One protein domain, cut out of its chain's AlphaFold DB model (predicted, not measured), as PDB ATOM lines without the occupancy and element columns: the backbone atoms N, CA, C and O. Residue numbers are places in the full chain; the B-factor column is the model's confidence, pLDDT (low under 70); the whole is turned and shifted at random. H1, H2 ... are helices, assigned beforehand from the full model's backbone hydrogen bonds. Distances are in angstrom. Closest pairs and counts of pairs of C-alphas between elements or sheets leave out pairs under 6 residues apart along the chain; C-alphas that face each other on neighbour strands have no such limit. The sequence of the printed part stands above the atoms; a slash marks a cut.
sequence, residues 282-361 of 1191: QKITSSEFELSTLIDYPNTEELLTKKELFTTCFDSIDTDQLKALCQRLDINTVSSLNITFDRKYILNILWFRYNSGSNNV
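What this domain is: This is residues 282 to 361 of the 1191 residues of an uncharacterized protein of [Candida] arabinofermentans NRRL YB-2248 (UniProt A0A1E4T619). Five short helices form a small cluster of crossed helices round H5, the longest: H4 packs at its first end, H3 on its middle and H2 near its last end, while H1 lies off to one side, apart from H5. A loop sticks out at residues 334 to 340. The printed part has 80 residues, with helices H1, H2, H3, H4 and H5 in that order along the chain and no named strand; its class is all helix. It is compact, with a radius of gyration of the C-alphas of 12.8 A, and spans 38 by 32 by 19 A.

How they stand to each other: The hub is H5, residues 343 to 355. With residues 343 to 346 alone it touches H4, residues 319 to 328; the closest C-alphas, of Thr 319 and Arg 343, are 5.6 A apart, and the two run the same way at 37 degrees, only just a steep tilt. With residues 347 to 351 alone it touches H3, residues 307 to 312, closest at the C-alphas of Thr 311 and Leu 347, 6.4 A. With residues 351 to 355 alone it touches H2, residues 300 to 305, closest at the C-alphas of Leu 304 and Asn 355, 5.6 A. H2 and H3 only just touch, with 3 pairs of C-alphas within 8 A, and only at the corner by their link. H1, residues 282 to 289, only just touches H4, also with 3 such pairs, closest at the C-alphas of Thr 285 and Leu 325, 7.7 A; it is apart from H2, H3 and H5. In H1, H2, H3, H4 and H5 every O i to N i+4 pair is within hydrogen-bond range.

Where its parts are: H5 measures 18.0 A from C-alpha 343 at (-22.105, -32.814, -35.394) to C-alpha 355 at (-7.536, -37.408, -44.849). H4 measures 14.2 A and H1 10.0 A, H1 beginning at C-alpha 282 at (-12.617, -49.107, -39.335). H2 measures 8.6 A and H3 8.8 A.

The domain as a whole: The C-alphas of Pro 298 and Ser 336, the two farthest apart, are 39.0 A apart. The printed part has no cut. The link H4 to H5, residues 329 to 342, is long. Mean pLDDT of the printed part is 75.4; the residues under 70 include 332 to 340 and 356 to 361.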
ATOM      1  N   GLN A 282     -11.711 -48.044 -38.875       85.12
ATOM      2  CA  GLN A 282     -12.617 -49.107 -39.335       85.12
ATOM      3  C   GLN A 282     -12.816 -50.209 -38.287       85.12
ATOM      4  O   GLN A 282     -13.940 -50.644 -38.048       85.12
ATOM      5  N   LYS A 283     -11.729 -50.645 -37.633       84.31
ATOM      6  CA  LYS A 283     -11.795 -51.644 -36.557       84.31
ATOM      7  C   LYS A 283     -12.646 -51.156 -35.389       84.31
ATOM      8  O   LYS A 283     -13.564 -51.865 -35.002       84.31
ATOM      9  N   ILE A 284     -12.375 -49.957 -34.868       85.56
ATOM     10  CA  ILE A 284     -13.099 -49.386 -33.720       85.56
ATOM     11  C   ILE A 284     -14.568 -49.123 -34.077       85.56
ATOM     12  O   ILE A 284     -15.459 -49.517 -33.328       85.56
ATOM     13  N   THR A 285     -14.844 -48.518 -35.236       85.06
ATOM     14  CA  THR A 285     -16.215 -48.204 -35.669       85.06
ATOM     15  C   THR A 285     -17.049 -49.462 -35.910       85.06
ATOM     16  O   THR A 285     -18.235 -49.472 -35.600       85.06
ATOM     17  N   SER A 286     -16.439 -50.543 -36.403       82.62
ATOM     18  CA  SER A 286     -17.127 -51.822 -36.598       82.62
ATOM     19  C   SER A 286     -17.311 -52.609 -35.297       82.62
ATOM     20  O   SER A 286     -18.396 -53.142 -35.077       82.62
ATOM     21  N   SER A 287     -16.300 -52.674 -34.422       83.88
ATOM     22  CA  SER A 287     -16.370 -53.498 -33.204       83.88
ATOM     23  C   SER A 287     -17.124 -52.852 -32.043       83.88
ATOM     24  O   SER A 287     -17.626 -53.577 -31.190       83.88
ATOM     25  N   GLU A 288     -17.158 -51.519 -31.968       83.50
ATOM     26  CA  GLU A 288     -17.731 -50.783 -30.826       83.50
ATOM     27  C   GLU A 288     -18.958 -49.924 -31.199       83.50
ATOM     28  O   GLU A 288     -19.702 -49.536 -30.304       83.50
ATOM     29  N   PHE A 289     -19.201 -49.652 -32.493       82.19
ATOM     30  CA  PHE A 289     -20.284 -48.766 -32.967       82.19
ATOM     31  C   PHE A 289     -21.148 -49.355 -34.107       82.19
ATOM     32  O   PHE A 289     -21.959 -48.637 -34.683       82.19
ATOM     33  N   GLU A 290     -20.981 -50.640 -34.446       78.00
ATOM     34  CA  GLU A 290     -21.760 -51.377 -35.470       78.00
ATOM     35  C   GLU A 290     -21.758 -50.759 -36.894       78.00
ATOM     36  O   GLU A 290     -22.582 -51.097 -37.745       78.00
ATOM     37  N   LEU A 291     -20.789 -49.889 -37.208       78.69
ATOM     38  CA  LEU A 291     -20.667 -49.228 -38.512       78.69
ATOM     39  C   LEU A 291     -19.963 -50.126 -39.548       78.69
ATOM     40  O   LEU A 291     -18.733 -50.115 -39.645       78.69
ATOM     41  N   SER A 292     -20.729 -50.872 -40.358       68.12
ATOM     42  CA  SER A 292     -20.180 -51.650 -41.493       68.12
ATOM     43  C   SER A 292     -19.842 -50.786 -42.712       68.12
ATOM     44  O   SER A 292     -18.873 -51.066 -43.413       68.12
ATOM     45  N   THR A 293     -20.583 -49.692 -42.924       72.19
ATOM     46  CA  THR A 293     -20.504 -48.809 -44.105       72.19
ATOM     47  C   THR A 293     -19.085 -48.348 -44.439       72.19
ATOM     48  O   THR A 293     -18.750 -48.187 -45.605       72.19
ATOM     49  N   LEU A 294     -18.240 -48.149 -43.425       73.00
ATOM     50  CA  LEU A 294     -16.850 -47.694 -43.555       73.00
ATOM     51  C   LEU A 294     -15.880 -48.826 -43.959       73.00
ATOM     52  O   LEU A 294     -14.793 -48.550 -44.459       73.00
ATOM     53  N   ILE A 295     -16.260 -50.092 -43.754       70.94
ATOM     54  CA  ILE A 295     -15.550 -51.296 -44.223       70.94
ATOM     55  C   ILE A 295     -16.013 -51.689 -45.632       70.94
ATOM     56  O   ILE A 295     -15.205 -52.149 -46.434       70.94
ATOM     57  N   ASP A 296     -17.293 -51.475 -45.943       68.38
ATOM     58  CA  ASP A 296     -17.922 -51.900 -47.198       68.38
ATOM     59  C   ASP A 296     -17.457 -51.093 -48.440       68.38
ATOM     60  O   ASP A 296     -17.723 -51.496 -49.574       68.38
ATOM     61  N   TYR A 297     -16.734 -49.975 -48.263       69.94
ATOM     62  CA  TYR A 297     -16.164 -49.183 -49.365       69.94
ATOM     63  C   TYR A 297     -14.859 -49.796 -49.921       69.94
ATOM     64  O   TYR A 297     -13.845 -49.814 -49.221       69.94
ATOM     65  N   PRO A 298     -14.810 -50.207 -51.208       62.56
ATOM     66  CA  PRO A 298     -13.637 -50.870 -51.788       62.56
ATOM     67  C   PRO A 298     -12.497 -49.914 -52.182       62.56
ATOM     68  O   PRO A 298     -11.385 -50.374 -52.430       62.56
ATOM     69  N   ASN A 299     -12.756 -48.603 -52.274       71.56
ATOM     70  CA  ASN A 299     -11.771 -47.592 -52.661       71.56
ATOM     71  C   ASN A 299     -11.602 -46.537 -51.556       71.56
ATOM     72  O   ASN A 299     -12.390 -45.597 -51.439       71.56
ATOM     73  N   THR A 300     -10.549 -46.694 -50.753       69.62
ATOM     74  CA  THR A 300     -10.205 -45.787 -49.648       69.62
ATOM     75  C   THR A 300      -9.766 -44.399 -50.126       69.62
ATOM     76  O   THR A 300     -10.058 -43.412 -49.451       69.62
ATOM     77  N   GLU A 301      -9.124 -44.286 -51.296       68.69
ATOM     78  CA  GLU A 301      -8.683 -42.998 -51.855       68.69
ATOM     79  C   GLU A 301      -9.879 -42.136 -52.299       68.69
ATOM     80  O   GLU A 301      -9.910 -40.930 -52.039       68.69
ATOM     81  N   GLU A 302     -10.907 -42.739 -52.908       71.19
ATOM     82  CA  GLU A 302     -12.132 -42.020 -53.287       71.19
ATOM     83  C   GLU A 302     -12.945 -41.579 -52.060       71.19
ATOM     84  O   GLU A 302     -13.396 -40.429 -52.013       71.19
ATOM     85  N   LEU A 303     -13.074 -42.455 -51.055       74.88
ATOM     86  CA  LEU A 303     -13.766 -42.159 -49.795       74.88
ATOM     87  C   LEU A 303     -13.158 -40.940 -49.084       74.88
ATOM     88  O   LEU A 303     -13.890 -40.072 -48.613       74.88
ATOM     89  N   LEU A 304     -11.826 -40.853 -49.026       72.69
ATOM     90  CA  LEU A 304     -11.127 -39.733 -48.390       72.69
ATOM     91  C   LEU A 304     -11.177 -38.447 -49.227       72.69
ATOM     92  O   LEU A 304     -11.340 -37.361 -48.668       72.69
ATOM     93  N   THR A 305     -11.108 -38.562 -50.557       69.38
ATOM     94  CA  THR A 305     -11.137 -37.409 -51.476       69.38
ATOM     95  C   THR A 305     -12.494 -36.698 -51.484       69.38
ATOM     96  O   THR A 305     -12.544 -35.474 -51.609       69.38
ATOM     97  N   LYS A 306     -13.605 -37.431 -51.335       76.19
ATOM     98  CA  LYS A 306     -14.967 -36.870 -51.322       76.19
ATOM     99  C   LYS A 306     -15.510 -36.795 -49.893       76.19
ATOM    100  O   LYS A 306     -16.146 -37.730 -49.411       76.19
ATOM    101  N   LYS A 307     -15.326 -35.642 -49.244       78.94
ATOM    102  CA  LYS A 307     -15.791 -35.367 -47.869       78.94
ATOM    103  C   LYS A 307     -17.250 -35.760 -47.613       78.94
ATOM    104  O   LYS A 307     -17.541 -36.331 -46.568       78.94
ATOM    105  N   GLU A 308     -18.144 -35.498 -48.567       81.44
ATOM    106  CA  GLU A 308     -19.564 -35.860 -48.469       81.44
ATOM    107  C   GLU A 308     -19.754 -37.375 -48.281       81.44
ATOM    108  O   GLU A 308     -20.435 -37.789 -47.341       81.44
ATOM    109  N   LEU A 309     -19.071 -38.205 -49.083       80.75
ATOM    110  CA  LEU A 309     -19.111 -39.666 -48.945       80.75
ATOM    111  C   LEU A 309     -18.606 -40.103 -47.565       80.75
ATOM    112  O   LEU A 309     -19.301 -40.849 -46.877       80.75
ATOM    113  N   PHE A 310     -17.460 -39.574 -47.120       83.94
ATOM    114  CA  PHE A 310     -16.928 -39.861 -45.785       83.94
ATOM    115  C   PHE A 310     -17.922 -39.509 -44.669       83.94
ATOM    116  O   PHE A 310     -18.076 -40.273 -43.720       83.94
ATOM    117  N   THR A 311     -18.634 -38.380 -44.778       84.12
ATOM    118  CA  THR A 311     -19.634 -38.001 -43.769       84.12
ATOM    119  C   THR A 311     -20.850 -38.929 -43.747       84.12
ATOM    120  O   THR A 311     -21.305 -39.263 -42.653       84.12
ATOM    121  N   THR A 312     -21.312 -39.431 -44.903       84.81
ATOM    122  CA  THR A 312     -22.462 -40.360 -44.950       84.81
ATOM    123  C   THR A 312     -22.213 -41.686 -44.227       84.81
ATOM    124  O   THR A 312     -23.156 -42.301 -43.732       84.81
ATOM    125  N   CYS A 313     -20.952 -42.112 -44.070       83.12
ATOM    126  CA  CYS A 313     -20.610 -43.311 -43.299       83.12
ATOM    127  C   CYS A 313     -21.061 -43.246 -41.828       83.12
ATOM    128  O   CYS A 313     -21.213 -44.296 -41.211       83.12
ATOM    129  N   PHE A 314     -21.290 -42.048 -41.278       86.88
ATOM    130  CA  PHE A 314     -21.656 -41.827 -39.875       86.88
ATOM    131  C   PHE A 314     -23.127 -41.415 -39.675       86.88
ATOM    132  O   PHE A 314     -23.512 -41.045 -38.564       86.88
ATOM    133  N   ASP A 315     -23.969 -41.446 -40.713       83.94
ATOM    134  CA  ASP A 315     -25.372 -40.997 -40.625       83.94
ATOM    135  C   ASP A 315     -26.288 -41.891 -39.785       83.94
ATOM    136  O   ASP A 315     -27.326 -41.433 -39.312       83.94
ATOM    137  N   SER A 316     -25.878 -43.130 -39.515       81.75
ATOM    138  CA  SER A 316     -26.584 -44.052 -38.623       81.75
ATOM    139  C   SER A 316     -26.318 -43.832 -37.127       81.75
ATOM    140  O   SER A 316     -27.056 -44.395 -36.321       81.75
ATOM    141  N   ILE A 317     -25.307 -43.037 -36.743       84.94
ATOM    142  CA  ILE A 317     -24.979 -42.755 -35.333       84.94
ATOM    143  C   ILE A 317     -25.283 -41.309 -34.942       84.94
ATOM    144  O   ILE A 317     -25.164 -40.387 -35.753       84.94
ATOM    145  N   ASP A 318     -25.660 -41.093 -33.682       85.06
ATOM    146  CA  ASP A 318     -26.009 -39.769 -33.162       85.06
ATOM    147  C   ASP A 318     -24.783 -38.925 -32.739       85.06
ATOM    148  O   ASP A 318     -23.621 -39.301 -32.908       85.06
ATOM    149  N   THR A 319     -25.035 -37.714 -32.232       83.81
ATOM    150  CA  THR A 319     -23.964 -36.766 -31.871       83.81
ATOM    151  C   THR A 319     -23.236 -37.156 -30.577       83.81
ATOM    152  O   THR A 319     -22.075 -36.788 -30.406       83.81
ATOM    153  N   ASP A 320     -23.869 -37.905 -29.675       83.25
ATOM    154  CA  ASP A 320     -23.255 -38.319 -28.411       83.25
ATOM    155  C   ASP A 320     -22.468 -39.628 -28.581       83.25
ATOM    156  O   ASP A 320     -21.368 -39.754 -28.040       83.25
ATOM    157  N   GLN A 321     -22.927 -40.528 -29.454       84.56
ATOM    158  CA  GLN A 321     -22.138 -41.644 -29.983       84.56
ATOM    159  C   GLN A 321     -20.890 -41.150 -30.734       84.56
ATOM    160  O   GLN A 321     -19.798 -41.670 -30.512       84.56
ATOM    161  N   LEU A 322     -21.004 -40.092 -31.550       85.44
ATOM    162  CA  LEU A 322     -19.845 -39.449 -32.189       85.44
ATOM    163  C   LEU A 322     -18.841 -38.872 -31.173       85.44
ATOM    164  O   LEU A 322     -17.631 -38.992 -31.376       85.44
ATOM    165  N   LYS A 323     -19.304 -38.281 -30.061       83.56
ATOM    166  CA  LYS A 323     -18.415 -37.825 -28.972       83.56
ATOM    167  C   LYS A 323     -17.735 -39.000 -28.267       83.56
ATOM    168  O   LYS A 323     -16.540 -38.915 -27.996       83.56
ATOM    169  N   ALA A 324     -18.457 -40.092 -28.012       83.81
ATOM    170  CA  ALA A 324     -17.890 -41.312 -27.435       83.81
ATOM    171  C   ALA A 324     -16.826 -41.938 -28.359       83.81
ATOM    172  O   ALA A 324     -15.753 -42.313 -27.889       83.81
ATOM    173  N   LEU A 325     -17.065 -41.962 -29.676       85.75
ATOM    174  CA  LEU A 325     -16.071 -42.367 -30.675       85.75
ATOM    175  C   LEU A 325     -14.828 -41.463 -30.627       85.75
ATOM    176  O   LEU A 325     -13.709 -41.966 -30.637       85.75
ATOM    177  N   CYS A 326     -14.998 -40.143 -30.514       83.12
ATOM    178  CA  CYS A 326     -13.868 -39.219 -30.390       83.12
ATOM    179  C   CYS A 326     -13.045 -39.469 -29.117       83.12
ATOM    180  O   CYS A 326     -11.823 -39.575 -29.202       83.12
ATOM    181  N   GLN A 327     -13.697 -39.657 -27.965       81.12
ATOM    182  CA  GLN A 327     -13.024 -40.036 -26.713       81.12
ATOM    183  C   GLN A 327     -12.253 -41.355 -26.857       81.12
ATOM    184  O   GLN A 327     -11.125 -41.471 -26.393       81.12
ATOM    185  N   ARG A 328     -12.837 -42.338 -27.550       83.38
ATOM    186  CA  ARG A 328     -12.231 -43.652 -27.799       83.38
ATOM    187  C   ARG A 328     -11.014 -43.617 -28.735       83.38
ATOM    188  O   ARG A 328     -10.189 -44.535 -28.698       83.38
ATOM    189  N   LEU A 329     -10.932 -42.583 -29.570       79.38
ATOM    190  CA  LEU A 329      -9.849 -42.296 -30.512       79.38
ATOM    191  C   LEU A 329      -8.783 -41.338 -29.944       79.38
ATOM    192  O   LEU A 329      -7.917 -40.902 -30.701       79.38
ATOM    193  N   ASP A 330      -8.846 -41.016 -28.646       73.62
ATOM    194  CA  ASP A 330      -7.975 -40.049 -27.962       73.62
ATOM    195  C   ASP A 330      -8.044 -38.622 -28.560       73.62
ATOM    196  O   ASP A 330      -7.118 -37.821 -28.434       73.62
ATOM    197  N   ILE A 331      -9.162 -38.280 -29.214       75.38
ATOM    198  CA  ILE A 331      -9.426 -36.937 -29.748       75.38
ATOM    199  C   ILE A 331      -9.877 -36.034 -28.594       75.38
ATOM    200  O   ILE A 331     -10.769 -36.391 -27.821       75.38
ATOM    201  N   ASN A 332      -9.284 -34.840 -28.484       65.38
ATOM    202  CA  ASN A 332      -9.560 -33.878 -27.412       65.38
ATOM    203  C   ASN A 332     -11.001 -33.323 -27.483       65.38
ATOM    204  O   ASN A 332     -11.234 -32.224 -27.981       65.38
ATOM    205  N   THR A 333     -11.981 -34.021 -26.900       57.28
ATOM    206  CA  THR A 333     -13.374 -33.544 -26.749       57.28
ATOM    207  C   THR A 333     -13.550 -32.559 -25.581       57.28
ATOM    208  O   THR A 333     -14.573 -32.583 -24.894       57.28
ATOM    209  N   VAL A 334     -12.520 -31.774 -25.244       49.75
ATOM    210  CA  VAL A 334     -12.460 -31.072 -23.954       49.75
ATOM    211  C   VAL A 334     -13.415 -29.878 -23.937       49.75
ATOM    212  O   VAL A 334     -13.252 -28.909 -24.676       49.75
ATOM    213  N   SER A 335     -14.371 -29.915 -23.009       47.88
ATOM    214  CA  SER A 335     -15.390 -28.884 -22.763       47.88
ATOM    215  C   SER A 335     -14.853 -27.545 -22.229       47.88
ATOM    216  O   SER A 335     -15.641 -26.658 -21.911       47.88
ATOM    217  N   SER A 336     -13.532 -27.388 -22.107       49.53
ATOM    218  CA  SER A 336     -12.864 -26.147 -21.693       49.53
ATOM    219  C   SER A 336     -12.610 -25.174 -22.846       49.53
ATOM    220  O   SER A 336     -12.274 -24.019 -22.604       49.53
ATOM    221  N   LEU A 337     -12.726 -25.636 -24.093       56.16
ATOM    222  CA  LEU A 337     -12.753 -24.768 -25.263       56.16
ATOM    223  C   LEU A 337     -14.181 -24.225 -25.401       56.16
ATOM    224  O   LEU A 337     -15.123 -25.011 -25.453       56.16
ATOM    225  N   ASN A 338     -14.350 -22.903 -25.519       57.38
ATOM    226  CA  ASN A 338     -15.653 -22.257 -25.769       57.38
ATOM    227  C   ASN A 338     -16.146 -22.476 -27.223       57.38
ATOM    228  O   ASN A 338     -16.683 -21.572 -27.856       57.38
ATOM    229  N   ILE A 339     -15.923 -23.672 -27.769       63.25
ATOM    230  CA  ILE A 339     -16.258 -24.087 -29.130       63.25
ATOM    231  C   ILE A 339     -17.427 -25.066 -29.034       63.25
ATOM    232  O   ILE A 339     -17.380 -26.051 -28.295       63.25
ATOM    233  N   THR A 340     -18.493 -24.813 -29.787       66.31
ATOM    234  CA  THR A 340     -19.644 -25.714 -29.850       66.31
ATOM    235  C   THR A 340     -19.262 -27.010 -30.567       66.31
ATOM    236  O   THR A 340     -19.122 -27.020 -31.787       66.31
ATOM    237  N   PHE A 341     -19.132 -28.111 -29.819       73.19
ATOM    238  CA  PHE A 341     -18.978 -29.470 -30.358       73.19
ATOM    239  C   PHE A 341     -20.285 -29.961 -31.006       73.19
ATOM    240  O   PHE A 341     -20.999 -30.809 -30.461       73.19
ATOM    241  N   ASP A 342     -20.617 -29.385 -32.161       78.88
ATOM    242  CA  ASP A 342     -21.726 -29.818 -33.003       78.88
ATOM    243  C   ASP A 342     -21.325 -31.005 -33.903       78.88
ATOM    244  O   ASP A 342     -20.150 -31.359 -34.052       78.88
ATOM    245  N   ARG A 343     -22.325 -31.657 -34.509       86.25
ATOM    246  CA  ARG A 343     -22.105 -32.814 -35.394       86.25
ATOM    247  C   ARG A 343     -21.184 -32.469 -36.570       86.25
ATOM    248  O   ARG A 343     -20.349 -33.287 -36.950       86.25
ATOM    249  N   LYS A 344     -21.324 -31.269 -37.142       84.56
ATOM    250  CA  LYS A 344     -20.564 -30.817 -38.316       84.56
ATOM    251  C   LYS A 344     -19.078 -30.654 -37.987       84.56
ATOM    252  O   LYS A 344     -18.233 -31.092 -38.763       84.56
ATOM    253  N   TYR A 345     -18.762 -30.076 -36.833       83.50
ATOM    254  CA  TYR A 345     -17.407 -29.905 -36.330       83.50
ATOM    255  C   TYR A 345     -16.749 -31.251 -36.007       83.50
ATOM    256  O   TYR A 345     -15.626 -31.493 -36.442       83.50
ATOM    257  N   ILE A 346     -17.462 -32.176 -35.356       85.62
ATOM    258  CA  ILE A 346     -16.940 -33.529 -35.086       85.62
ATOM    259  C   ILE A 346     -16.631 -34.280 -36.393       85.62
ATOM    260  O   ILE A 346     -15.557 -34.862 -36.540       85.62
ATOM    261  N   LEU A 347     -17.533 -34.219 -37.375       87.12
ATOM    262  CA  LEU A 347     -17.313 -34.810 -38.697       87.12
ATOM    263  C   LEU A 347     -16.145 -34.150 -39.454       87.12
ATOM    264  O   LEU A 347     -15.399 -34.848 -40.142       87.12
ATOM    265  N   ASN A 348     -15.939 -32.835 -39.300       86.94
ATOM    266  CA  ASN A 348     -14.748 -32.155 -39.815       86.94
ATOM    267  C   ASN A 348     -13.469 -32.698 -39.162       86.94
ATOM    268  O   ASN A 348     -12.537 -33.021 -39.893       86.94
ATOM    269  N   ILE A 349     -13.421 -32.820 -37.827       86.25
ATOM    270  CA  ILE A 349     -12.258 -33.358 -37.097       86.25
ATOM    271  C   ILE A 349     -11.899 -34.753 -37.616       86.25
ATOM    272  O   ILE A 349     -10.751 -34.995 -37.987       86.25
ATOM    273  N   LEU A 350     -12.885 -35.653 -37.693       86.75
ATOM    274  CA  LEU A 350     -12.677 -37.007 -38.204       86.75
ATOM    275  C   LEU A 350     -12.154 -36.970 -39.648       86.75
ATOM    276  O   LEU A 350     -11.120 -37.570 -39.932       86.75
ATOM    277  N   TRP A 351     -12.798 -36.220 -40.548       85.38
ATOM    278  CA  TRP A 351     -12.336 -36.142 -41.935       85.38
ATOM    279  C   TRP A 351     -10.903 -35.608 -42.035       85.38
ATOM    280  O   TRP A 351     -10.076 -36.230 -42.696       85.38
ATOM    281  N   PHE A 352     -10.556 -34.529 -41.326       83.88
ATOM    282  CA  PHE A 352      -9.193 -33.997 -41.347       83.88
ATOM    283  C   PHE A 352      -8.174 -34.970 -40.743       83.88
ATOM    284  O   PHE A 352      -7.159 -35.224 -41.391       83.88
ATOM    285  N   ARG A 353      -8.416 -35.591 -39.577       81.31
ATOM    286  CA  ARG A 353      -7.450 -36.538 -38.977       81.31
ATOM    287  C   ARG A 353      -7.170 -37.771 -39.843       81.31
ATOM    288  O   ARG A 353      -6.064 -38.313 -39.761       81.31
ATOM    289  N   TYR A 354      -8.124 -38.201 -40.674       79.31
ATOM    290  CA  TYR A 354      -7.981 -39.382 -41.536       79.31
ATOM    291  C   TYR A 354      -7.657 -39.071 -43.009       79.31
ATOM    292  O   TYR A 354      -7.070 -39.924 -43.669       79.31
ATOM    293  N   ASN A 355      -7.939 -37.863 -43.509       75.25
ATOM    294  CA  ASN A 355      -7.536 -37.408 -44.849       75.25
ATOM    295  C   ASN A 355      -6.174 -36.675 -44.867       75.25
ATOM    296  O   ASN A 355      -5.510 -36.650 -45.903       75.25
ATOM    297  N   SER A 356      -5.722 -36.107 -43.737       61.91
ATOM    298  CA  SER A 356      -4.422 -35.415 -43.642       61.91
ATOM    299  C   SER A 356      -3.277 -36.343 -44.058       61.91
ATOM    300  O   SER A 356      -2.947 -37.296 -43.339       61.91
ATOM    301  N   GLY A 357      -2.681 -36.049 -45.216       55.44
ATOM    302  CA  GLY A 357      -1.640 -36.854 -45.862       55.44
ATOM    303  C   GLY A 357      -1.970 -37.304 -47.291       55.44
ATOM    304  O   GLY A 357      -1.069 -37.771 -47.982       55.44
ATOM    305  N   SER A 358      -3.212 -37.149 -47.775       51.03
ATOM    306  CA  SER A 358      -3.496 -37.328 -49.205       51.03
ATOM    307  C   SER A 358      -2.895 -36.174 -50.025       51.03
ATOM    308  O   SER A 358      -2.913 -35.016 -49.612       51.03
ATOM    309  N   ASN A 359      -2.347 -36.487 -51.206       49.69
ATOM    310  CA  ASN A 359      -1.487 -35.618 -52.040       49.69
ATOM    311  C   ASN A 359      -2.182 -34.378 -52.672       49.69
ATOM    312  O   ASN A 359      -1.721 -33.835 -53.679       49.69
ATOM    313  N   ASN A 360      -3.326 -33.962 -52.133       49.25
ATOM    314  CA  ASN A 360      -4.349 -33.185 -52.824       49.25
ATOM    315  C   ASN A 360      -4.097 -31.669 -52.910       49.25
ATOM    316  O   ASN A 360      -4.707 -31.041 -53.773       49.25
ATOM    317  N   VAL A 361      -3.245 -31.085 -52.058       49.53
ATOM    318  CA  VAL A 361      -3.239 -29.620 -51.848       49.53
ATOM    319  C   VAL A 361      -2.470 -28.830 -52.918       49.53
ATOM    320  O   VAL A 361      -2.895 -27.729 -53.239       49.53
TER     321      VAL A 361